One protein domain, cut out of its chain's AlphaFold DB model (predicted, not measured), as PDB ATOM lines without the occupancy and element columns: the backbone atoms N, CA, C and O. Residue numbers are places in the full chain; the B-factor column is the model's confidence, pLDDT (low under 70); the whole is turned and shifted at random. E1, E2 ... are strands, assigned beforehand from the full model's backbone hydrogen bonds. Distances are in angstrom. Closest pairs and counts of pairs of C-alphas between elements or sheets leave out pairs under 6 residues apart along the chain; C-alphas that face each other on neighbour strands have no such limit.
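AT A GLANCE: This is residues 71 to 173 and 285 to 345 of the 602 residues of an uncharacterized protein of Methanosarcinales archaeon (UniProt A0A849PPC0). With little regular structure, look for a twisted sheet, E1 E2 E3 E8 E7, lengthened by sheet E4 E5 E6, with sheet E9 E10 E11 over one face near E1. The printed part has 164 residues, 63 of them in eleven antiparallel strands, E1 to E11 along the chain, with no named helix. It is all strand and compact, radius of gyration of the C-alphas 17.3 A, spanning 58 by 31 by 29 A.

IN THESE COORDINATES: Find E1, residues 81 to 84, at C-alpha 81 (214.451, 404.293, 231.935). Read on: E2 102 to 106, E3 119 to 124, E4 126 to 129, E5 137 to 143, E6 146 to 152, E7 293 to 299, E8 302 to 306, E9 318 to 320, E10 325 to 329. E11, 335 to 344, runs 27.9 A.

HOW THE PARTS SIT: N 121 of E3 and O 305 of E8 are within hydrogen-bond range, 2.9 A. E3 runs on into E4 at 45 degrees. E1 E2 E3, E4 E5 E6 and E9 E10 E11 are meanders, each strand antiparallel to the one before.

THE WHOLE: Residues 174 to 284 are cut out, leaving 7.2 A between C-alphas 173 and 285. Residue 345 is under pLDDT 70.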
ATOM      1  N   ILE A  71     226.238 413.370 242.265       94.50
ATOM      2  CA  ILE A  71     225.998 411.975 242.635       94.50
ATOM      3  C   ILE A  71     225.154 411.368 241.523       94.50
ATOM      4  O   ILE A  71     224.024 411.797 241.303       94.50
ATOM      5  N   ARG A  72     225.716 410.425 240.766       95.50
ATOM      6  CA  ARG A  72     225.048 409.822 239.605       95.50
ATOM      7  C   ARG A  72     224.140 408.670 240.009       95.50
ATOM      8  O   ARG A  72     224.442 407.979 240.967       95.50
ATOM      9  N   GLY A  73     223.128 408.397 239.194       97.12
ATOM     10  CA  GLY A  73     222.426 407.120 239.194       97.12
ATOM     11  C   GLY A  73     222.952 406.140 238.150       97.12
ATOM     12  O   GLY A  73     223.959 406.359 237.458       97.12
ATOM     13  N   THR A  74     222.223 405.038 238.009       97.75
ATOM     14  CA  THR A  74     222.501 403.988 237.025       97.75
ATOM     15  C   THR A  74     222.411 404.527 235.594       97.75
ATOM     16  O   THR A  74     221.512 405.291 235.256       97.75
ATOM     17  N   VAL A  75     223.345 404.113 234.736       98.06
ATOM     18  CA  VAL A  75     223.395 404.523 233.322       98.06
ATOM     19  C   VAL A  75     222.466 403.658 232.484       98.06
ATOM     20  O   VAL A  75     222.516 402.432 232.583       98.06
ATOM     21  N   TYR A  76     221.688 404.292 231.610       97.00
ATOM     22  CA  TYR A  76     220.847 403.623 230.622       97.00
ATOM     23  C   TYR A  76     221.233 404.048 229.204       97.00
ATOM     24  O   TYR A  76     221.769 405.137 228.990       97.00
ATOM     25  N   ASP A  77     220.966 403.177 228.230       96.06
ATOM     26  CA  ASP A  77     220.935 403.590 226.827       96.06
ATOM     27  C   ASP A  77     219.734 404.526 226.604       96.06
ATOM     28  O   ASP A  77     218.693 404.379 227.254       96.06
ATOM     29  N   THR A  78     219.868 405.478 225.680       92.12
ATOM     30  CA  THR A  78     218.847 406.503 225.463       92.12
ATOM     31  C   THR A  78     217.507 405.897 225.032       92.12
ATOM     32  O   THR A  78     217.440 405.100 224.095       92.12
ATOM     33  N   GLY A  79     216.432 406.237 225.748       93.50
ATOM     34  CA  GLY A  79     215.122 405.596 225.662       93.50
ATOM     35  C   GLY A  79     214.435 405.543 227.028       93.50
ATOM     36  O   GLY A  79     214.709 406.374 227.894       93.50
ATOM     37  N   LYS A  80     213.552 404.557 227.225       97.19
ATOM     38  CA  LYS A  80     212.829 404.371 228.487       97.19
ATOM     39  C   LYS A  80     213.762 403.939 229.614       97.19
ATOM     40  O   LYS A  80     214.465 402.936 229.480       97.19
ATOM     41  N   ALA A  81     213.672 404.615 230.750       97.88
ATOM     42  CA  ALA A  81     214.451 404.293 231.935       97.88
ATOM     43  C   ALA A  81     213.706 404.654 233.223       97.88
ATOM     44  O   ALA A  81     212.696 405.360 233.222       97.88
ATOM     45  N   THR A  82     214.158 404.092 234.338       98.56
ATOM     46  CA  THR A  82     213.515 404.271 235.639       98.56
ATOM     47  C   THR A  82     214.561 404.258 236.731       98.56
ATOM     48  O   THR A  82     215.344 403.310 236.822       98.56
ATOM     49  N   TRP A  83     214.499 405.279 237.576       98.62
ATOM     50  CA  TRP A  83     215.308 405.407 238.769       98.62
ATOM     51  C   TRP A  83     214.452 405.472 240.017       98.62
ATOM     52  O   TRP A  83     213.412 406.130 240.027       98.62
ATOM     53  N   ASP A  84     214.913 404.794 241.052       97.62
ATOM     54  CA  ASP A  84     214.428 404.855 242.425       97.62
ATOM     55  C   ASP A  84     215.644 404.853 243.367       97.62
ATOM     56  O   ASP A  84     216.793 404.849 242.918       97.62
ATOM     57  N   HIS A  85     215.405 404.877 244.674       93.88
ATOM     58  CA  HIS A  85     216.466 404.883 245.684       93.88
ATOM     59  C   HIS A  85     217.430 403.682 245.586       93.88
ATOM     60  O   HIS A  85     218.561 403.772 246.051       93.88
ATOM     61  N   MET A  86     217.037 402.574 244.941       93.69
ATOM     62  CA  MET A  86     217.877 401.373 244.828       93.69
ATOM     63  C   MET A  86     218.911 401.452 243.704       93.69
ATOM     64  O   MET A  86     219.811 400.614 243.633       93.69
ATOM     65  N   ASN A  87     218.759 402.393 242.772       96.12
ATOM     66  CA  ASN A  87     219.637 402.502 241.607       96.12
ATOM     67  C   ASN A  87     220.051 403.946 241.280       96.12
ATOM     68  O   ASN A  87     220.684 404.184 240.239       96.12
ATOM     69  N   PHE A  88     219.665 404.888 242.140       96.38
ATOM     70  CA  PHE A  88     220.062 406.280 242.098       96.38
ATOM     71  C   PHE A  88     220.354 406.794 243.506       96.38
ATOM     72  O   PHE A  88     219.484 407.315 244.197       96.38
ATOM     73  N   GLU A  89     221.627 406.713 243.877       92.62
ATOM     74  CA  GLU A  89     222.191 407.090 245.178       92.62
ATOM     75  C   GLU A  89     222.045 408.588 245.494       92.62
ATOM     76  O   GLU A  89     222.330 409.030 246.603       92.62
ATOM     77  N   GLY A  90     221.627 409.388 244.510       93.31
ATOM     78  CA  GLY A  90     221.304 410.790 244.711       93.31
ATOM     79  C   GLY A  90     219.997 411.006 245.474       93.31
ATOM     80  O   GLY A  90     219.893 412.023 246.153       93.31
ATOM     81  N   PHE A  91     219.016 410.102 245.354       96.06
ATOM     82  CA  PHE A  91     217.732 410.225 246.049       96.06
ATOM     83  C   PHE A  91     217.859 410.015 247.552       96.06
ATOM     84  O   PHE A  91     218.776 409.349 248.029       96.06
ATOM     85  N   TYR A  92     216.904 410.575 248.295       92.31
ATOM     86  CA  TYR A  92     216.811 410.328 249.724       92.31
ATOM     87  C   TYR A  92     216.533 408.841 249.984       92.31
ATOM     88  O   TYR A  92     215.594 408.256 249.432       92.31
ATOM     89  N   TYR A  93     217.356 408.251 250.848       92.50
ATOM     90  CA  TYR A  93     217.183 406.901 251.354       92.50
ATOM     91  C   TYR A  93     217.654 406.840 252.802       92.50
ATOM     92  O   TYR A  93     218.806 407.171 253.092       92.50
ATOM     93  N   ASN A  94     216.776 406.407 253.701       90.56
ATOM     94  CA  ASN A  94     217.164 405.987 255.038       90.56
ATOM     95  C   ASN A  94     217.314 404.458 255.023       90.56
ATOM     96  O   ASN A  94     216.350 403.719 254.816       90.56
ATOM     97  N   ILE A  95     218.559 404.003 255.187       90.69
ATOM     98  CA  ILE A  95     218.942 402.592 255.102       90.69
ATOM     99  C   ILE A  95     218.477 401.781 256.320       90.69
ATOM    100  O   ILE A  95     218.194 400.585 256.182       90.69
ATOM    101  N   ASP A  96     218.350 402.435 257.475       88.69
ATOM    102  CA  ASP A  96     217.925 401.826 258.735       88.69
ATOM    103  C   ASP A  96     216.441 401.460 258.664       88.69
ATOM    104  O   ASP A  96     216.071 400.348 259.027       88.69
ATOM    105  N   ASP A  97     215.621 402.300 258.027       87.38
ATOM    106  CA  ASP A  97     214.173 402.078 257.884       87.38
ATOM    107  C   ASP A  97     213.741 401.478 256.532       87.38
ATOM    108  O   ASP A  97     212.553 401.256 256.297       87.38
ATOM    109  N   ASP A  98     214.688 401.209 255.623       90.12
ATOM    110  CA  ASP A  98     214.419 400.829 254.222       90.12
ATOM    111  C   ASP A  98     213.464 401.809 253.512       90.12
ATOM    112  O   ASP A  98     212.520 401.442 252.804       90.12
ATOM    113  N   LEU A  99     213.707 403.097 253.731       91.00
ATOM    114  CA  LEU A  99     212.783 404.162 253.393       91.00
ATOM    115  C   LEU A  99     213.319 404.991 252.228       91.00
ATOM    116  O   LEU A  99     214.187 405.848 252.392       91.00
ATOM    117  N   GLY A 100     212.740 404.782 251.048       94.19
ATOM    118  CA  GLY A 100     212.947 405.633 249.881       94.19
ATOM    119  C   GLY A 100     211.643 405.852 249.123       94.19
ATOM    120  O   GLY A 100     210.956 404.905 248.727       94.19
ATOM    121  N   THR A 101     211.279 407.114 248.908       96.81
ATOM    122  CA  THR A 101     209.945 407.481 248.401       96.81
ATOM    123  C   THR A 101     209.949 407.924 246.941       96.81
ATOM    124  O   THR A 101     208.895 407.949 246.302       96.81
ATOM    125  N   GLU A 102     211.117 408.295 246.419       98.31
ATOM    126  CA  GLU A 102     211.279 408.975 245.138       98.31
ATOM    127  C   GLU A 102     211.403 408.002 243.965       98.31
ATOM    128  O   GLU A 102     211.973 406.911 244.062       98.31
ATOM    129  N   LYS A 103     210.878 408.429 242.814       98.56
ATOM    130  CA  LYS A 103     211.009 407.727 241.545       98.56
ATOM    131  C   LYS A 103     211.036 408.712 240.382       98.56
ATOM    132  O   LYS A 103     210.135 409.539 240.263       98.56
ATOM    133  N   LEU A 104     212.003 408.559 239.482       98.75
ATOM    134  CA  LEU A 104     212.097 409.293 238.217       98.75
ATOM    135  C   LEU A 104     211.973 408.323 237.046       98.75
ATOM    136  O   LEU A 104     212.644 407.294 236.997       98.75
ATOM    137  N   VAL A 105     211.114 408.638 236.089       98.75
ATOM    138  CA  VAL A 105     210.860 407.810 234.913       98.75
ATOM    139  C   VAL A 105     210.988 408.671 233.671       98.75
ATOM    140  O   VAL A 105     210.325 409.694 233.561       98.75
ATOM    141  N   VAL A 106     211.804 408.219 232.727       98.62
ATOM    142  CA  VAL A 106     211.725 408.662 231.334       98.62
ATOM    143  C   VAL A 106     210.910 407.603 230.612       98.62
ATOM    144  O   VAL A 106     211.354 406.460 230.490       98.62
ATOM    145  N   GLU A 107     209.694 407.938 230.206       98.19
ATOM    146  CA  GLU A 107     208.785 407.021 229.514       98.19
ATOM    147  C   GLU A 107     209.160 406.880 228.030       98.19
ATOM    148  O   GLU A 107     209.187 405.762 227.501       98.19
ATOM    149  N   GLU A 108     209.566 407.985 227.400       96.69
ATOM    150  CA  GLU A 108     210.088 408.046 226.037       96.69
ATOM    151  C   GLU A 108     211.227 409.073 225.929       96.69
ATOM    152  O   GLU A 108     211.186 410.136 226.537       96.69
ATOM    153  N   CYS A 109     212.243 408.766 225.119       94.56
ATOM    154  CA  CYS A 109     213.252 409.730 224.692       94.56
ATOM    155  C   CYS A 109     213.521 409.516 223.199       94.56
ATOM    156  O   CYS A 109     213.906 408.420 222.774       94.56
ATOM    157  N   SER A 110     213.249 410.544 222.399       85.81
ATOM    158  CA  SER A 110     213.342 410.532 220.943       85.81
ATOM    159  C   SER A 110     214.595 411.289 220.505       85.81
ATOM    160  O   SER A 110     214.613 412.514 220.438       85.81
ATOM    161  N   GLY A 111     215.661 410.551 220.187       84.69
ATOM    162  CA  GLY A 111     216.972 411.162 219.962       84.69
ATOM    163  C   GLY A 111     217.543 411.645 221.290       84.69
ATOM    164  O   GLY A 111     217.754 410.824 222.172       84.69
ATOM    165  N   ASN A 112     217.766 412.948 221.422       89.81
ATOM    166  CA  ASN A 112     218.191 413.601 222.657       89.81
ATOM    167  C   ASN A 112     217.061 414.408 223.321       89.81
ATOM    168  O   ASN A 112     217.326 415.135 224.265       89.81
ATOM    169  N   THR A 113     215.818 414.287 222.858       96.00
ATOM    170  CA  THR A 113     214.679 415.041 223.397       96.00
ATOM    171  C   THR A 113     213.745 414.111 224.164       96.00
ATOM    172  O   THR A 113     213.346 413.059 223.654       96.00
ATOM    173  N   ILE A 114     213.374 414.485 225.385       98.25
ATOM    174  CA  ILE A 114     212.291 413.851 226.141       98.25
ATOM    175  C   ILE A 114     211.005 414.642 225.855       98.25
ATOM    176  O   ILE A 114     210.954 415.813 226.221       98.25
ATOM    177  N   PRO A 115     209.986 414.058 225.197       98.44
ATOM    178  CA  PRO A 115     208.769 414.794 224.852       98.44
ATOM    179  C   PRO A 115     207.976 415.285 226.074       98.44
ATOM    180  O   PRO A 115     208.098 414.716 227.163       98.44
ATOM    181  N   GLU A 116     207.124 416.298 225.884       98.25
ATOM    182  CA  GLU A 116     206.151 416.783 226.882       98.25
ATOM    183  C   GLU A 116     205.463 415.621 227.627       98.25
ATOM    184  O   GLU A 116     204.864 414.724 227.028       98.25
ATOM    185  N   GLY A 117     205.506 415.660 228.961       98.19
ATOM    186  CA  GLY A 117     204.816 414.717 229.839       98.19
ATOM    187  C   GLY A 117     205.452 413.328 229.985       98.19
ATOM    188  O   GLY A 117     204.904 412.513 230.749       98.19
ATOM    189  N   GLU A 118     206.564 413.061 229.290       98.69
ATOM    190  CA  GLU A 118     207.284 411.781 229.274       98.69
ATOM    191  C   GLU A 118     208.447 411.715 230.285       98.69
ATOM    192  O   GLU A 118     208.969 410.629 230.541       98.69
ATOM    193  N   LEU A 119     208.821 412.829 230.923       98.69
ATOM    194  CA  LEU A 119     209.649 412.848 232.130       98.69
ATOM    195  C   LEU A 119     208.726 412.938 233.345       98.69
ATOM    196  O   LEU A 119     208.033 413.933 233.542       98.69
ATOM    197  N   VAL A 120     208.688 411.890 234.163       98.81
ATOM    198  CA  VAL A 120     207.756 411.768 235.288       98.81
ATOM    199  C   VAL A 120     208.529 411.554 236.579       98.81
ATOM    200  O   VAL A 120     209.186 410.530 236.753       98.81
ATOM    201  N   TYR A 121     208.397 412.488 237.512       98.69
ATOM    202  CA  TYR A 121     208.890 412.342 238.876       98.69
ATOM    203  C   TYR A 121     207.707 412.093 239.817       98.69
ATOM    204  O   TYR A 121     206.688 412.781 239.754       98.69
ATOM    205  N   THR A 122     207.810 411.090 240.682       98.50
ATOM    206  CA  THR A 122     206.797 410.802 241.699       98.50
ATOM    207  C   THR A 122     207.442 410.568 243.041       98.50
ATOM    208  O   THR A 122     208.469 409.900 243.113       98.50
ATOM    209  N   THR A 123     206.771 411.011 244.093       98.31
ATOM    210  CA  THR A 123     207.137 410.666 245.462       98.31
ATOM    211  C   THR A 123     205.884 410.385 246.283       98.31
ATOM    212  O   THR A 123     204.819 410.951 246.011       98.31
ATOM    213  N   THR A 124     205.968 409.441 247.217       97.31
ATOM    214  CA  THR A 124     204.839 409.004 248.051       97.31
ATOM    215  C   THR A 124     205.268 408.973 249.505       97.31
ATOM    216  O   THR A 124     206.206 408.253 249.833       97.31
ATOM    217  N   ALA A 125     204.584 409.752 250.342       96.81
ATOM    218  CA  ALA A 125     204.869 409.853 251.761       96.81
ATOM    219  C   ALA A 125     204.758 408.490 252.450       96.81
ATOM    220  O   ALA A 125     203.932 407.650 252.082       96.81
ATOM    221  N   GLN A 126     205.621 408.280 253.432       95.75
ATOM    222  CA  GLN A 126     205.694 407.072 254.240       95.75
ATOM    223  C   GLN A 126     205.945 407.474 255.692       95.75
ATOM    224  O   GLN A 126     206.469 408.555 255.948       95.75
ATOM    225  N   LEU A 127     205.562 406.611 256.631       95.12
ATOM    226  CA  LEU A 127     205.871 406.823 258.039       95.12
ATOM    227  C   LEU A 127     207.349 406.529 258.291       95.12
ATOM    228  O   LEU A 127     207.867 405.527 257.797       95.12
ATOM    229  N   VAL A 128     207.982 407.380 259.086       94.38
ATOM    230  CA  VAL A 128     209.311 407.163 259.657       94.38
ATOM    231  C   VAL A 128     209.251 407.441 261.149       94.38
ATOM    232  O   VAL A 128     208.511 408.329 261.586       94.38
ATOM    233  N   ASP A 129     209.990 406.666 261.929       94.75
ATOM    234  CA  ASP A 129     210.084 406.887 263.365       94.75
ATOM    235  C   ASP A 129     210.903 408.149 263.642       94.75
ATOM    236  O   ASP A 129     211.894 408.426 262.971       94.75
ATOM    237  N   PHE A 130     210.494 408.923 264.648       95.50
ATOM    238  CA  PHE A 130     211.383 409.948 265.188       95.50
ATOM    239  C   PHE A 130     212.611 409.270 265.791       95.50
ATOM    240  O   PHE A 130     212.469 408.279 266.519       95.50
ATOM    241  N   ASN A 131     213.790 409.878 265.635       91.75
ATOM    242  CA  ASN A 131     215.004 409.364 266.276       91.75
ATOM    243  C   ASN A 131     214.833 409.229 267.798       91.75
ATOM    244  O   ASN A 131     215.296 408.264 268.405       91.75
ATOM    245  N   PHE A 132     214.092 410.146 268.432       95.00
ATOM    246  CA  PHE A 132     213.612 409.924 269.794       95.00
ATOM    247  C   PHE A 132     212.312 409.108 269.797       95.00
ATOM    248  O   PHE A 132     211.204 409.649 269.813       95.00
ATOM    249  N   SER A 133     212.460 407.786 269.886       93.25
ATOM    250  CA  SER A 133     211.395 406.792 269.678       93.25
ATOM    251  C   SER A 133     210.122 406.952 270.533       93.25
ATOM    252  O   SER A 133     209.101 406.327 270.253       93.25
ATOM    253  N   LYS A 134     210.145 407.746 271.619       94.56
ATOM    254  CA  LYS A 134     208.944 408.026 272.435       94.56
ATOM    255  C   LYS A 134     207.905 408.836 271.650       94.56
ATOM    256  O   LYS A 134     206.727 408.769 271.980       94.56
ATOM    257  N   TRP A 135     208.335 409.602 270.654       97.56
ATOM    258  CA  TRP A 135     207.460 410.450 269.853       97.56
ATOM    259  C   TRP A 135     206.692 409.701 268.757       97.56
ATOM    260  O   TRP A 135     205.822 410.293 268.119       97.56
ATOM    261  N   GLY A 136     206.955 408.402 268.586       96.75
ATOM    262  CA  GLY A 136     206.300 407.576 267.577       96.75
ATOM    263  C   GLY A 136     206.848 407.870 266.187       96.75
ATOM    264  O   GLY A 136     208.067 407.869 266.009       96.75
ATOM    265  N   SER A 137     205.962 408.152 265.235       96.69
ATOM    266  CA  SER A 137     206.323 408.315 263.821       96.69
ATOM    267  C   SER A 137     205.663 409.548 263.196       96.69
ATOM    268  O   SER A 137     204.621 410.022 263.664       96.69
ATOM    269  N   TYR A 138     206.249 410.054 262.112       97.25
ATOM    270  CA  TYR A 138     205.704 411.133 261.282       97.25
ATOM    271  C   TYR A 138     205.731 410.766 259.794       97.25
ATOM    272  O   TYR A 138     206.462 409.868 259.379       97.25
ATOM    273  N   ASP A 139     204.931 411.454 258.978       96.75
ATOM    274  CA  ASP A 139     204.930 411.244 257.530       96.75
ATOM    275  C   ASP A 139     206.075 412.040 256.896       96.75
ATOM    276  O   ASP A 139     206.104 413.275 256.958       96.75
ATOM    277  N   ILE A 140     206.991 411.343 256.232       96.69
ATOM    278  CA  ILE A 140     208.123 411.916 255.505       96.69
ATOM    279  C   ILE A 140     208.000 411.647 254.011       96.69
ATOM    280  O   ILE A 140     207.446 410.639 253.565       96.69
ATOM    281  N   VAL A 141     208.545 412.557 253.214       96.50
ATOM    282  CA  VAL A 141     208.665 412.402 251.772       96.50
ATOM    283  C   VAL A 141     210.029 412.908 251.311       96.50
ATOM    284  O   VAL A 141     210.444 414.011 251.654       96.50
ATOM    285  N   GLY A 142     210.734 412.114 250.508       96.44
ATOM    286  CA  GLY A 142     211.835 412.611 249.693       96.44
ATOM    287  C   GLY A 142     211.274 413.514 248.597       96.44
ATOM    288  O   GLY A 142     210.390 413.105 247.835       96.44
ATOM    289  N   PHE A 143     211.734 414.755 248.532       96.81
ATOM    290  CA  PHE A 143     211.346 415.702 247.497       96.81
ATOM    291  C   PHE A 143     212.585 416.408 246.965       96.81
ATOM    292  O   PHE A 143     213.300 417.061 247.723       96.81
ATOM    293  N   MET A 144     212.855 416.248 245.666       94.81
ATOM    294  CA  MET A 144     214.067 416.779 245.036       94.81
ATOM    295  C   MET A 144     215.324 416.328 245.792       94.81
ATOM    296  O   MET A 144     216.213 417.122 246.094       94.81
ATOM    297  N   ALA A 145     215.386 415.035 246.113       94.31
ATOM    298  CA  ALA A 145     216.468 414.392 246.839       94.31
ATOM    299  C   ALA A 145     216.690 414.862 248.290       94.31
ATOM    300  O   ALA A 145     217.687 414.488 248.894       94.31
ATOM    301  N   GLU A 146     215.824 415.675 248.886       92.06
ATOM    302  CA  GLU A 146     215.941 416.090 250.291       92.06
ATOM    303  C   GLU A 146     214.740 415.573 251.103       92.06
ATOM    304  O   GLU A 146     213.654 415.406 250.541       92.06
ATOM    305  N   PRO A 147     214.899 415.301 252.410       93.44
ATOM    306  CA  PRO A 147     213.794 414.883 253.265       93.44
ATOM    307  C   PRO A 147     212.897 416.064 253.660       93.44
ATOM    308  O   PRO A 147     213.358 417.080 254.190       93.44
ATOM    309  N   TYR A 148     211.590 415.901 253.468       96.88
ATOM    310  CA  TYR A 148     210.564 416.851 253.890       96.88
ATOM    311  C   TYR A 148     209.516 416.178 254.773       96.88
ATOM    312  O   TYR A 148     209.088 415.053 254.514       96.88
ATOM    313  N   LEU A 149     209.043 416.911 255.778       97.81
ATOM    314  CA  LEU A 149     207.837 416.586 256.520       97.81
ATOM    315  C   LEU A 149     206.624 416.704 255.585       97.81
ATOM    316  O   LEU A 149     206.351 417.766 255.017       97.81
ATOM    317  N   ALA A 150     205.871 415.614 255.470       96.94
ATOM    318  CA  ALA A 150     204.590 415.548 254.777       96.94
ATOM    319  C   ALA A 150     203.394 415.684 255.737       96.94
ATOM    320  O   ALA A 150     202.317 416.124 255.314       96.94
ATOM    321  N   GLY A 151     203.568 415.346 257.018       96.69
ATOM    322  CA  GLY A 151     202.508 415.430 258.016       96.69
ATOM    323  C   GLY A 151     202.830 414.782 259.361       96.69
ATOM    324  O   GLY A 151     203.851 414.123 259.526       96.69
ATOM    325  N   TYR A 152     201.911 414.971 260.306       97.44
ATOM    326  CA  TYR A 152     201.853 414.260 261.582       97.44
ATOM    327  C   TYR A 152     200.604 413.375 261.581       97.44
ATOM    328  O   TYR A 152     199.485 413.868 261.375       97.44
ATOM    329  N   ASP A 153     200.784 412.076 261.804       93.94
ATOM    330  CA  ASP A 153     199.669 411.138 261.864       93.94
ATOM    331  C   ASP A 153     199.049 411.148 263.267       93.94
ATOM    332  O   ASP A 153     199.707 410.865 264.261       93.94
ATOM    333  N   GLY A 154     197.744 411.411 263.364       89.75
ATOM    334  CA  GLY A 154     197.053 411.515 264.657       89.75
ATOM    335  C   GLY A 154     196.914 410.204 265.452       89.75
ATOM    336  O   GLY A 154     196.188 410.177 266.449       89.75
ATOM    337  N   LYS A 155     197.500 409.088 265.001       92.75
ATOM    338  CA  LYS A 155     197.582 407.822 265.748       92.75
ATOM    339  C   LYS A 155     199.013 407.382 266.008       92.75
ATOM    340  O   LYS A 155     199.241 406.802 267.067       92.75
ATOM    341  N   GLU A 156     199.902 407.583 265.042       96.56
ATOM    342  CA  GLU A 156     201.295 407.144 265.132       96.56
ATOM    343  C   GLU A 156     202.196 408.216 265.762       96.56
ATOM    344  O   GLU A 156     203.165 407.870 266.432       96.56
ATOM    345  N   THR A 157     201.860 409.504 265.633       97.94
ATOM    346  CA  THR A 157     202.545 410.584 266.354       97.94
ATOM    347  C   THR A 157     202.074 410.628 267.810       97.94
ATOM    348  O   THR A 157     200.873 410.582 268.099       97.94
ATOM    349  N   ASP A 158     203.016 410.706 268.753       97.56
ATOM    350  CA  ASP A 158     202.683 410.771 270.176       97.56
ATOM    351  C   ASP A 158     201.934 412.071 270.524       97.56
ATOM    352  O   ASP A 158     202.233 413.157 270.020       97.56
ATOM    353  N   ASN A 159     200.968 411.963 271.442       96.38
ATOM    354  CA  ASN A 159     200.124 413.090 271.851       96.38
ATOM    355  C   ASN A 159     200.899 414.185 272.599       96.38
ATOM    356  O   ASN A 159     200.362 415.280 272.765       96.38
ATOM    357  N   ASP A 160     202.115 413.893 273.067       95.38
ATOM    358  CA  ASP A 160     203.034 414.888 273.612       95.38
ATOM    359  C   ASP A 160     203.521 415.876 272.529       95.38
ATOM    360  O   ASP A 160     203.947 416.970 272.886       95.38
ATOM    361  N   ILE A 161     203.464 415.523 271.233       97.44
ATOM    362  CA  ILE A 161     203.733 416.444 270.110       97.44
ATOM    363  C   ILE A 161     202.432 417.081 269.628       97.44
ATOM    364  O   ILE A 161     202.276 418.300 269.635       97.44
ATOM    365  N   THR A 162     201.503 416.247 269.165       96.25
ATOM    366  CA  THR A 162     200.194 416.675 268.674       96.25
ATOM    367  C   THR A 162     199.223 415.506 268.702       96.25
ATOM    368  O   THR A 162     199.605 414.350 268.553       96.25
ATOM    369  N   ASN A 163     197.943 415.804 268.904       92.69
ATOM    370  CA  ASN A 163     196.850 414.837 268.798       92.69
ATOM    371  C   ASN A 163     196.018 415.028 267.520       92.69
ATOM    372  O   ASN A 163     195.040 414.302 267.301       92.69
ATOM    373  N   ASP A 164     196.384 416.010 266.696       94.12
ATOM    374  CA  ASP A 164     195.714 416.328 265.450       94.12
ATOM    375  C   ASP A 164     196.379 415.604 264.280       94.12
ATOM    376  O   ASP A 164     197.596 415.460 264.202       94.12
ATOM    377  N   TYR A 165     195.556 415.172 263.324       95.06
ATOM    378  CA  TYR A 165     196.053 414.729 262.027       95.06
ATOM    379  C   TYR A 165     196.383 415.960 261.179       95.06
ATOM    380  O   TYR A 165     195.478 416.701 260.776       95.06
ATOM    381  N   ILE A 166     197.666 416.157 260.885       96.69
ATOM    382  CA  ILE A 166     198.177 417.291 260.113       96.69
ATOM    383  C   ILE A 166     198.766 416.752 258.812       96.69
ATOM    384  O   ILE A 166     199.676 415.939 258.835       96.69
ATOM    385  N   SER A 167     198.279 417.222 257.662       96.19
ATOM    386  CA  SER A 167     198.802 416.829 256.346       96.19
ATOM    387  C   SER A 167     199.179 418.070 255.549       96.19
ATOM    388  O   SER A 167     198.299 418.806 255.089       96.19
ATOM    389  N   LEU A 168     200.485 418.282 255.373       96.44
ATOM    390  CA  LEU A 168     201.041 419.379 254.583       96.44
ATOM    391  C   LEU A 168     200.746 419.158 253.093       96.44
ATOM    392  O   LEU A 168     200.308 420.090 252.414       96.44
ATOM    393  N   ILE A 169     200.829 417.908 252.611       95.88
ATOM    394  CA  ILE A 169     200.512 417.574 251.211       95.88
ATOM    395  C   ILE A 169     199.073 417.963 250.859       95.88
ATOM    396  O   ILE A 169     198.822 418.574 249.822       95.88
ATOM    397  N   SER A 170     198.116 417.682 251.749       93.88
ATOM    398  CA  SER A 170     196.700 418.046 251.556       93.88
ATOM    399  C   SER A 170     196.446 419.559 251.549       93.88
ATOM    400  O   SER A 170     195.311 420.002 251.341       93.88
ATOM    401  N   LYS A 171     197.474 420.350 251.850       94.19
ATOM    402  CA  LYS A 171     197.461 421.810 251.901       94.19
ATOM    403  C   LYS A 171     198.440 422.425 250.909       94.19
ATOM    404  O   LYS A 171     198.685 423.630 250.978       94.19
ATOM    405  N   ASP A 172     198.891 421.615 249.955       92.75
ATOM    406  CA  ASP A 172     199.749 422.001 248.845       92.75
ATOM    407  C   ASP A 172     201.107 422.552 249.306       92.75
ATOM    408  O   ASP A 172     201.663 423.445 248.672       92.75
ATOM    409  N   MET A 173     201.650 422.041 250.414       94.19
ATOM    410  CA  MET A 173     202.957 422.464 250.919       94.19
ATOM    411  C   MET A 173     203.787 421.290 251.448       94.19
ATOM    412  O   MET A 173     203.259 420.206 251.693       94.19
ATOM    413  N   ASP A 285     201.604 423.221 245.039       92.25
ATOM    414  CA  ASP A 285     200.364 423.475 244.316       92.25
ATOM    415  C   ASP A 285     200.483 422.972 242.869       92.25
ATOM    416  O   ASP A 285     201.515 423.102 242.207       92.25
ATOM    417  N   SER A 286     199.392 422.413 242.343       92.94
ATOM    418  CA  SER A 286     199.343 422.027 240.933       92.94
ATOM    419  C   SER A 286     199.590 423.240 240.032       92.94
ATOM    420  O   SER A 286     198.941 424.276 240.177       92.94
ATOM    421  N   GLY A 287     200.500 423.080 239.074       89.19
ATOM    422  CA  GLY A 287     200.953 424.140 238.181       89.19
ATOM    423  C   GLY A 287     202.210 424.864 238.662       89.19
ATOM    424  O   GLY A 287     202.740 425.667 237.906       89.19
ATOM    425  N   TYR A 288     202.698 424.592 239.877       90.12
ATOM    426  CA  TYR A 288     203.982 425.123 240.328       90.12
ATOM    427  C   TYR A 288     205.137 424.429 239.594       90.12
ATOM    428  O   TYR A 288     205.135 423.202 239.450       90.12
ATOM    429  N   GLU A 289     206.114 425.208 239.138       91.31
ATOM    430  CA  GLU A 289     207.258 424.747 238.347       91.31
ATOM    431  C   GLU A 289     208.545 424.747 239.179       91.31
ATOM    432  O   GLU A 289     208.840 425.688 239.911       91.31
ATOM    433  N   TYR A 290     209.322 423.682 239.030       88.88
ATOM    434  CA  TYR A 290     210.653 423.483 239.585       88.88
ATOM    435  C   TYR A 290     211.593 423.135 238.428       88.88
ATOM    436  O   TYR A 290     211.705 421.975 238.030       88.88
ATOM    437  N   GLY A 291     212.256 424.148 237.869       93.81
ATOM    438  CA  GLY A 291     213.040 423.987 236.643       93.81
ATOM    439  C   GLY A 291     212.151 423.580 235.466       93.81
ATOM    440  O   GLY A 291     211.124 424.202 235.224       93.81
ATOM    441  N   GLU A 292     212.519 422.500 234.784       95.06
ATOM    442  CA  GLU A 292     211.794 421.947 233.632       95.06
ATOM    443  C   GLU A 292     210.606 421.059 234.046       95.06
ATOM    444  O   GLU A 292     209.970 420.424 233.207       95.06
ATOM    445  N   MET A 293     210.320 420.939 235.346       97.88
ATOM    446  CA  MET A 293     209.310 420.028 235.883       97.88
ATOM    447  C   MET A 293     208.180 420.797 236.564       97.88
ATOM    448  O   MET A 293     208.417 421.668 237.388       97.88
ATOM    449  N   MET A 294     206.933 420.417 236.307       97.75
ATOM    450  CA  MET A 294     205.738 421.031 236.889       97.75
ATOM    451  C   MET A 294     204.989 420.044 237.783       97.75
ATOM    452  O   MET A 294     204.783 418.888 237.408       97.75
ATOM    453  N   ILE A 295     204.496 420.498 238.937       97.88
ATOM    454  CA  ILE A 295     203.581 419.724 239.780       97.88
ATOM    455  C   ILE A 295     202.250 419.524 239.043       97.88
ATOM    456  O   ILE A 295     201.488 420.459 238.797       97.88
ATOM    457  N   THR A 296     201.920 418.273 238.740       97.81
ATOM    458  CA  THR A 296     200.657 417.903 238.076       97.81
ATOM    459  C   THR A 296     199.594 417.412 239.056       97.81
ATOM    460  O   THR A 296     198.402 417.521 238.772       97.81
ATOM    461  N   SER A 297     200.003 416.890 240.217       96.44
ATOM    462  CA  SER A 297     199.092 416.523 241.306       96.44
ATOM    463  C   SER A 297     199.817 416.390 242.644       96.44
ATOM    464  O   SER A 297     200.858 415.735 242.701       96.44
ATOM    465  N   ALA A 298     199.194 416.886 243.711       94.81
ATOM    466  CA  ALA A 298     199.499 416.569 245.105       94.81
ATOM    467  C   ALA A 298     198.200 416.075 245.759       94.81
ATOM    468  O   ALA A 298     197.283 416.851 246.022       94.81
ATOM    469  N   THR A 299     198.039 414.759 245.905       90.38
ATOM    470  CA  THR A 299     196.780 414.175 246.393       90.38
ATOM    471  C   THR A 299     197.040 413.021 247.340       90.38
ATOM    472  O   THR A 299     197.721 412.066 246.967       90.38
ATOM    473  N   GLY A 300     196.417 413.068 248.521       89.25
ATOM    474  CA  GLY A 300     196.648 412.071 249.562       89.25
ATOM    475  C   GLY A 300     198.088 412.155 250.053       89.25
ATOM    476  O   GLY A 300     198.502 413.192 250.556       89.25
ATOM    477  N   ASP A 301     198.828 411.074 249.856       93.25
ATOM    478  CA  ASP A 301     200.240 410.898 250.198       93.25
ATOM    479  C   ASP A 301     201.179 411.087 248.994       93.25
ATOM    480  O   ASP A 301     202.395 411.032 249.145       93.25
ATOM    481  N   LYS A 302     200.649 411.290 247.780       97.31
ATOM    482  CA  LYS A 302     201.438 411.250 246.546       97.31
ATOM    483  C   LYS A 302     201.547 412.602 245.853       97.31
ATOM    484  O   LYS A 302     200.542 413.253 245.559       97.31
ATOM    485  N   ILE A 303     202.776 412.926 245.457       98.50
ATOM    486  CA  ILE A 303     203.125 414.057 244.598       98.50
ATOM    487  C   ILE A 303     203.589 413.516 243.243       98.50
ATOM    488  O   ILE A 303     204.271 412.491 243.155       98.50
ATOM    489  N   THR A 304     203.168 414.162 242.157       98.56
ATOM    490  CA  THR A 304     203.583 413.831 240.787       98.56
ATOM    491  C   THR A 304     203.947 415.095 240.032       98.56
ATOM    492  O   THR A 304     203.139 416.021 239.933       98.56
ATOM    493  N   MET A 305     205.136 415.091 239.441       98.62
ATOM    494  CA  MET A 305     205.635 416.132 238.558       98.62
ATOM    495  C   MET A 305     205.859 415.575 237.162       98.62
ATOM    496  O   MET A 305     206.224 414.407 236.998       98.62
ATOM    497  N   LYS A 306     205.643 416.423 236.162       98.75
ATOM    498  CA  LYS A 306     205.935 416.124 234.765       98.75
ATOM    499  C   LYS A 306     206.536 417.332 234.076       98.75
ATOM    500  O   LYS A 306     206.221 418.451 234.465       98.75
ATOM    501  N   ASN A 307     207.330 417.111 233.042       98.50
ATOM    502  CA  ASN A 307     207.760 418.196 232.171       98.50
ATOM    503  C   ASN A 307     206.560 418.763 231.378       98.50
ATOM    504  O   ASN A 307     205.855 417.976 230.735       98.50
ATOM    505  N   PRO A 308     206.286 420.082 231.444       97.31
ATOM    506  CA  PRO A 308     205.178 420.712 230.723       97.31
ATOM    507  C   PRO A 308     205.480 420.946 229.235       97.31
ATOM    508  O   PRO A 308     204.548 421.150 228.466       97.31
ATOM    509  N   ASP A 309     206.754 420.876 228.841       97.69
ATOM    510  CA  ASP A 309     207.259 421.019 227.474       97.69
ATOM    511  C   ASP A 309     208.359 419.970 227.201       97.69
ATOM    512  O   ASP A 309     208.783 419.241 228.103       97.69
ATOM    513  N   ASP A 310     208.816 419.869 225.952       97.94
ATOM    514  CA  ASP A 310     209.929 418.995 225.559       97.94
ATOM    515  C   ASP A 310     211.236 419.376 226.295       97.94
ATOM    516  O   ASP A 310     211.587 420.551 226.378       97.94
ATOM    517  N   VAL A 311     211.993 418.382 226.777       97.69
ATOM    518  CA  VAL A 311     213.306 418.573 227.424       97.69
ATOM    519  C   VAL A 311     214.421 418.101 226.496       97.69
ATOM    520  O   VAL A 311     214.564 416.902 226.242       97.69
ATOM    521  N   ASP A 312     215.249 419.032 226.027       96.00
ATOM    522  CA  ASP A 312     216.393 418.747 225.157       96.00
ATOM    523  C   ASP A 312     217.666 418.443 225.971       96.00
ATOM    524  O   ASP A 312     218.233 419.297 226.658       96.00
ATOM    525  N   LEU A 313     218.153 417.208 225.870       95.06
ATOM    526  CA  LEU A 313     219.397 416.758 226.488       95.06
ATOM    527  C   LEU A 313     220.607 417.162 225.634       95.06
ATOM    528  O   LEU A 313     220.659 416.902 224.428       95.06
ATOM    529  N   GLU A 314     221.615 417.765 226.260       92.31
ATOM    530  CA  GLU A 314     222.859 418.154 225.589       92.31
ATOM    531  C   GLU A 314     223.782 416.935 225.400       92.31
ATOM    532  O   GLU A 314     224.101 416.237 226.365       92.31
ATOM    533  N   GLU A 315     224.241 416.672 224.170       93.00
ATOM    534  CA  GLU A 315     225.235 415.623 223.881       93.00
ATOM    535  C   GLU A 315     226.568 415.934 224.584       93.00
ATOM    536  O   GLU A 315     227.111 417.028 224.444       93.00
ATOM    537  N   GLY A 316     227.097 414.983 225.361       90.50
ATOM    538  CA  GLY A 316     228.302 415.184 226.184       90.50
ATOM    539  C   GLY A 316     228.132 416.182 227.339       90.50
ATOM    540  O   GLY A 316     229.099 416.478 228.046       90.50
ATOM    541  N   GLY A 317     226.922 416.712 227.523       92.12
ATOM    542  CA  GLY A 317     226.624 417.814 228.424       92.12
ATOM    543  C   GLY A 317     225.776 417.421 229.628       92.12
ATOM    544  O   GLY A 317     225.371 416.268 229.811       92.12
ATOM    545  N   LYS A 318     225.527 418.427 230.473       94.31
ATOM    546  CA  LYS A 318     224.664 418.328 231.654       94.31
ATOM    547  C   LYS A 318     223.424 419.186 231.439       94.31
ATOM    548  O   LYS A 318     223.547 420.404 231.381       94.31
ATOM    549  N   THR A 319     222.251 418.569 231.443       95.38
ATOM    550  CA  THR A 319     220.961 419.267 231.370       95.38
ATOM    551  C   THR A 319     220.290 419.213 232.739       95.38
ATOM    552  O   THR A 319     219.982 418.127 233.224       95.38
ATOM    553  N   MET A 320     220.088 420.355 233.396       96.38
ATOM    554  CA  MET A 320     219.330 420.404 234.654       96.38
ATOM    555  C   MET A 320     217.836 420.245 234.356       96.38
ATOM    556  O   MET A 320     217.350 420.841 233.404       96.38
ATOM    557  N   ILE A 321     217.123 419.456 235.162       96.19
ATOM    558  CA  ILE A 321     215.659 419.295 235.058       96.19
ATOM    559  C   ILE A 321     214.933 419.906 236.258       96.19
ATOM    560  O   ILE A 321     213.786 420.312 236.149       96.19
ATOM    561  N   MET A 322     215.613 419.992 237.399       93.69
ATOM    562  CA  MET A 322     215.200 420.696 238.611       93.69
ATOM    563  C   MET A 322     216.434 421.420 239.173       93.69
ATOM    564  O   MET A 322     217.521 421.328 238.599       93.69
ATOM    565  N   GLU A 323     216.303 422.130 240.294       85.88
ATOM    566  CA  GLU A 323     217.397 422.934 240.867       85.88
ATOM    567  C   GLU A 323     218.678 422.122 241.128       85.88
ATOM    568  O   GLU A 323     219.783 422.540 240.775       85.88
ATOM    569  N   ASN A 324     218.532 420.928 241.701       89.81
ATOM    570  CA  ASN A 324     219.640 420.047 242.057       89.81
ATOM    571  C   ASN A 324     219.668 418.739 241.255       89.81
ATOM    572  O   ASN A 324     220.664 418.030 241.329       89.81
ATOM    573  N   ILE A 325     218.643 418.416 240.464       96.75
ATOM    574  CA  ILE A 325     218.593 417.176 239.673       96.75
ATOM    575  C   ILE A 325     218.776 417.492 238.191       96.75
ATOM    576  O   ILE A 325     218.109 418.368 237.644       96.75
ATOM    577  N   GLY A 326     219.655 416.753 237.518       97.38
ATOM    578  CA  GLY A 326     219.879 416.870 236.078       97.38
ATOM    579  C   GLY A 326     220.241 415.541 235.429       97.38
ATOM    580  O   GLY A 326     220.344 414.523 236.101       97.38
ATOM    581  N   PHE A 327     220.463 415.558 234.120       97.88
ATOM    582  CA  PHE A 327     220.967 414.440 233.330       97.88
ATOM    583  C   PHE A 327     222.360 414.740 232.793       97.88
ATOM    584  O   PHE A 327     222.626 415.844 232.325       97.88
ATOM    585  N   MET A 328     223.243 413.746 232.837       97.31
ATOM    586  CA  MET A 328     224.458 413.718 232.027       97.31
ATOM    587  C   MET A 328     224.226 412.797 230.836       97.31
ATOM    588  O   MET A 328     223.797 411.655 231.024       97.31
ATOM    589  N   THR A 329     224.595 413.254 229.644       96.00
ATOM    590  CA  THR A 329     224.517 412.462 228.412       96.00
ATOM    591  C   THR A 329     225.917 412.137 227.901       96.00
ATOM    592  O   THR A 329     226.851 412.923 228.051       96.00
ATOM    593  N   SER A 330     226.099 410.971 227.283       95.62
ATOM    594  CA  SER A 330     227.347 410.652 226.588       95.62
ATOM    595  C   SER A 330     227.585 411.583 225.392       95.62
ATOM    596  O   SER A 330     226.650 412.120 224.807       95.62
ATOM    597  N   GLU A 331     228.852 411.738 224.999       93.81
ATOM    598  CA  GLU A 331     229.292 412.545 223.840       93.81
ATOM    599  C   GLU A 331     228.595 412.175 222.520       93.81
ATOM    600  O   GLU A 331     228.517 412.981 221.604       93.81
ATOM    601  N   ASP A 332     228.127 410.932 222.394       92.19
ATOM    602  CA  ASP A 332     227.411 410.422 221.222       92.19
ATOM    603  C   ASP A 332     225.881 410.415 221.387       92.19
ATOM    604  O   ASP A 332     225.186 409.864 220.535       92.19
ATOM    605  N   GLY A 333     225.356 410.953 222.494       90.69
ATOM    606  CA  GLY A 333     223.921 411.004 222.785       90.69
ATOM    607  C   GLY A 333     223.274 409.650 223.103       90.69
ATOM    608  O   GLY A 333     222.067 409.581 223.330       90.69
ATOM    609  N   ALA A 334     224.036 408.551 223.093       93.44
ATOM    610  CA  ALA A 334     223.490 407.195 223.127       93.44
ATOM    611  C   ALA A 334     223.192 406.667 224.536       93.44
ATOM    612  O   ALA A 334     222.546 405.624 224.664       93.44
ATOM    613  N   ARG A 335     223.686 407.338 225.582       96.19
ATOM    614  CA  ARG A 335     223.471 406.970 226.983       96.19
ATOM    615  C   ARG A 335     223.250 408.194 227.838       96.19
ATOM    616  O   ARG A 335     223.852 409.236 227.588       96.19
ATOM    617  N   TYR A 336     222.494 408.017 228.908       97.06
ATOM    618  CA  TYR A 336     222.316 409.054 229.906       97.06
ATOM    619  C   TYR A 336     222.149 408.474 231.314       97.06
ATOM    620  O   TYR A 336     221.888 407.281 231.503       97.06
ATOM    621  N   TYR A 337     222.350 409.325 232.315       97.94
ATOM    622  CA  TYR A 337     222.061 409.029 233.715       97.94
ATOM    623  C   TYR A 337     221.657 410.307 234.455       97.94
ATOM    624  O   TYR A 337     222.193 411.375 234.142       97.94
ATOM    625  N   PRO A 338     220.735 410.230 235.429       98.38
ATOM    626  CA  PRO A 338     220.427 411.357 236.279       98.38
ATOM    627  C   PRO A 338     221.552 411.561 237.290       98.38
ATOM    628  O   PRO A 338     222.257 410.621 237.668       98.38
ATOM    629  N   PHE A 339     221.706 412.787 237.756       98.19
ATOM    630  CA  PHE A 339     222.555 413.120 238.881       98.19
ATOM    631  C   PHE A 339     221.833 414.069 239.832       98.19
ATOM    632  O   PHE A 339     221.019 414.882 239.397       98.19
ATOM    633  N   VAL A 340     222.161 413.975 241.119       97.19
ATOM    634  CA  VAL A 340     221.837 414.988 242.127       97.19
ATOM    635  C   VAL A 340     223.105 415.767 242.426       97.19
ATOM    636  O   VAL A 340     224.150 415.195 242.735       97.19
ATOM    637  N   ARG A 341     223.019 417.085 242.326       92.88
ATOM    638  CA  ARG A 341     224.083 418.015 242.657       92.88
ATOM    639  C   ARG A 341     224.030 418.345 244.140       92.88
ATOM    640  O   ARG A 341     223.030 418.865 244.627       92.88
ATOM    641  N   ARG A 342     225.130 418.091 244.839       88.12
ATOM    642  CA  ARG A 342     225.327 418.440 246.247       88.12
ATOM    643  C   ARG A 342     226.513 419.361 246.407       88.12
ATOM    644  O   ARG A 342     227.445 419.349 245.605       88.12
ATOM    645  N   THR A 343     226.483 420.107 247.494       80.56
ATOM    646  CA  THR A 343     227.561 420.984 247.913       80.56
ATOM    647  C   THR A 343     228.028 420.556 249.295       80.56
ATOM    648  O   THR A 343     227.218 420.440 250.209       80.56
ATOM    649  N   VAL A 344     229.330 420.331 249.443       74.12
ATOM    650  CA  VAL A 344     229.981 420.029 250.721       74.12
ATOM    651  C   VAL A 344     230.758 421.263 251.175       74.12
ATOM    652  O   VAL A 344     231.460 421.888 250.377       74.12
ATOM    653  N   GLY A 345     230.644 421.603 252.463       58.12
ATOM    654  CA  GLY A 345     231.282 422.769 253.082       58.12
ATOM    655  C   GLY A 345     230.601 424.107 252.764       58.12
ATOM    656  O   GLY A 345     229.709 424.199 251.924       58.12
TER     657      GLY A 345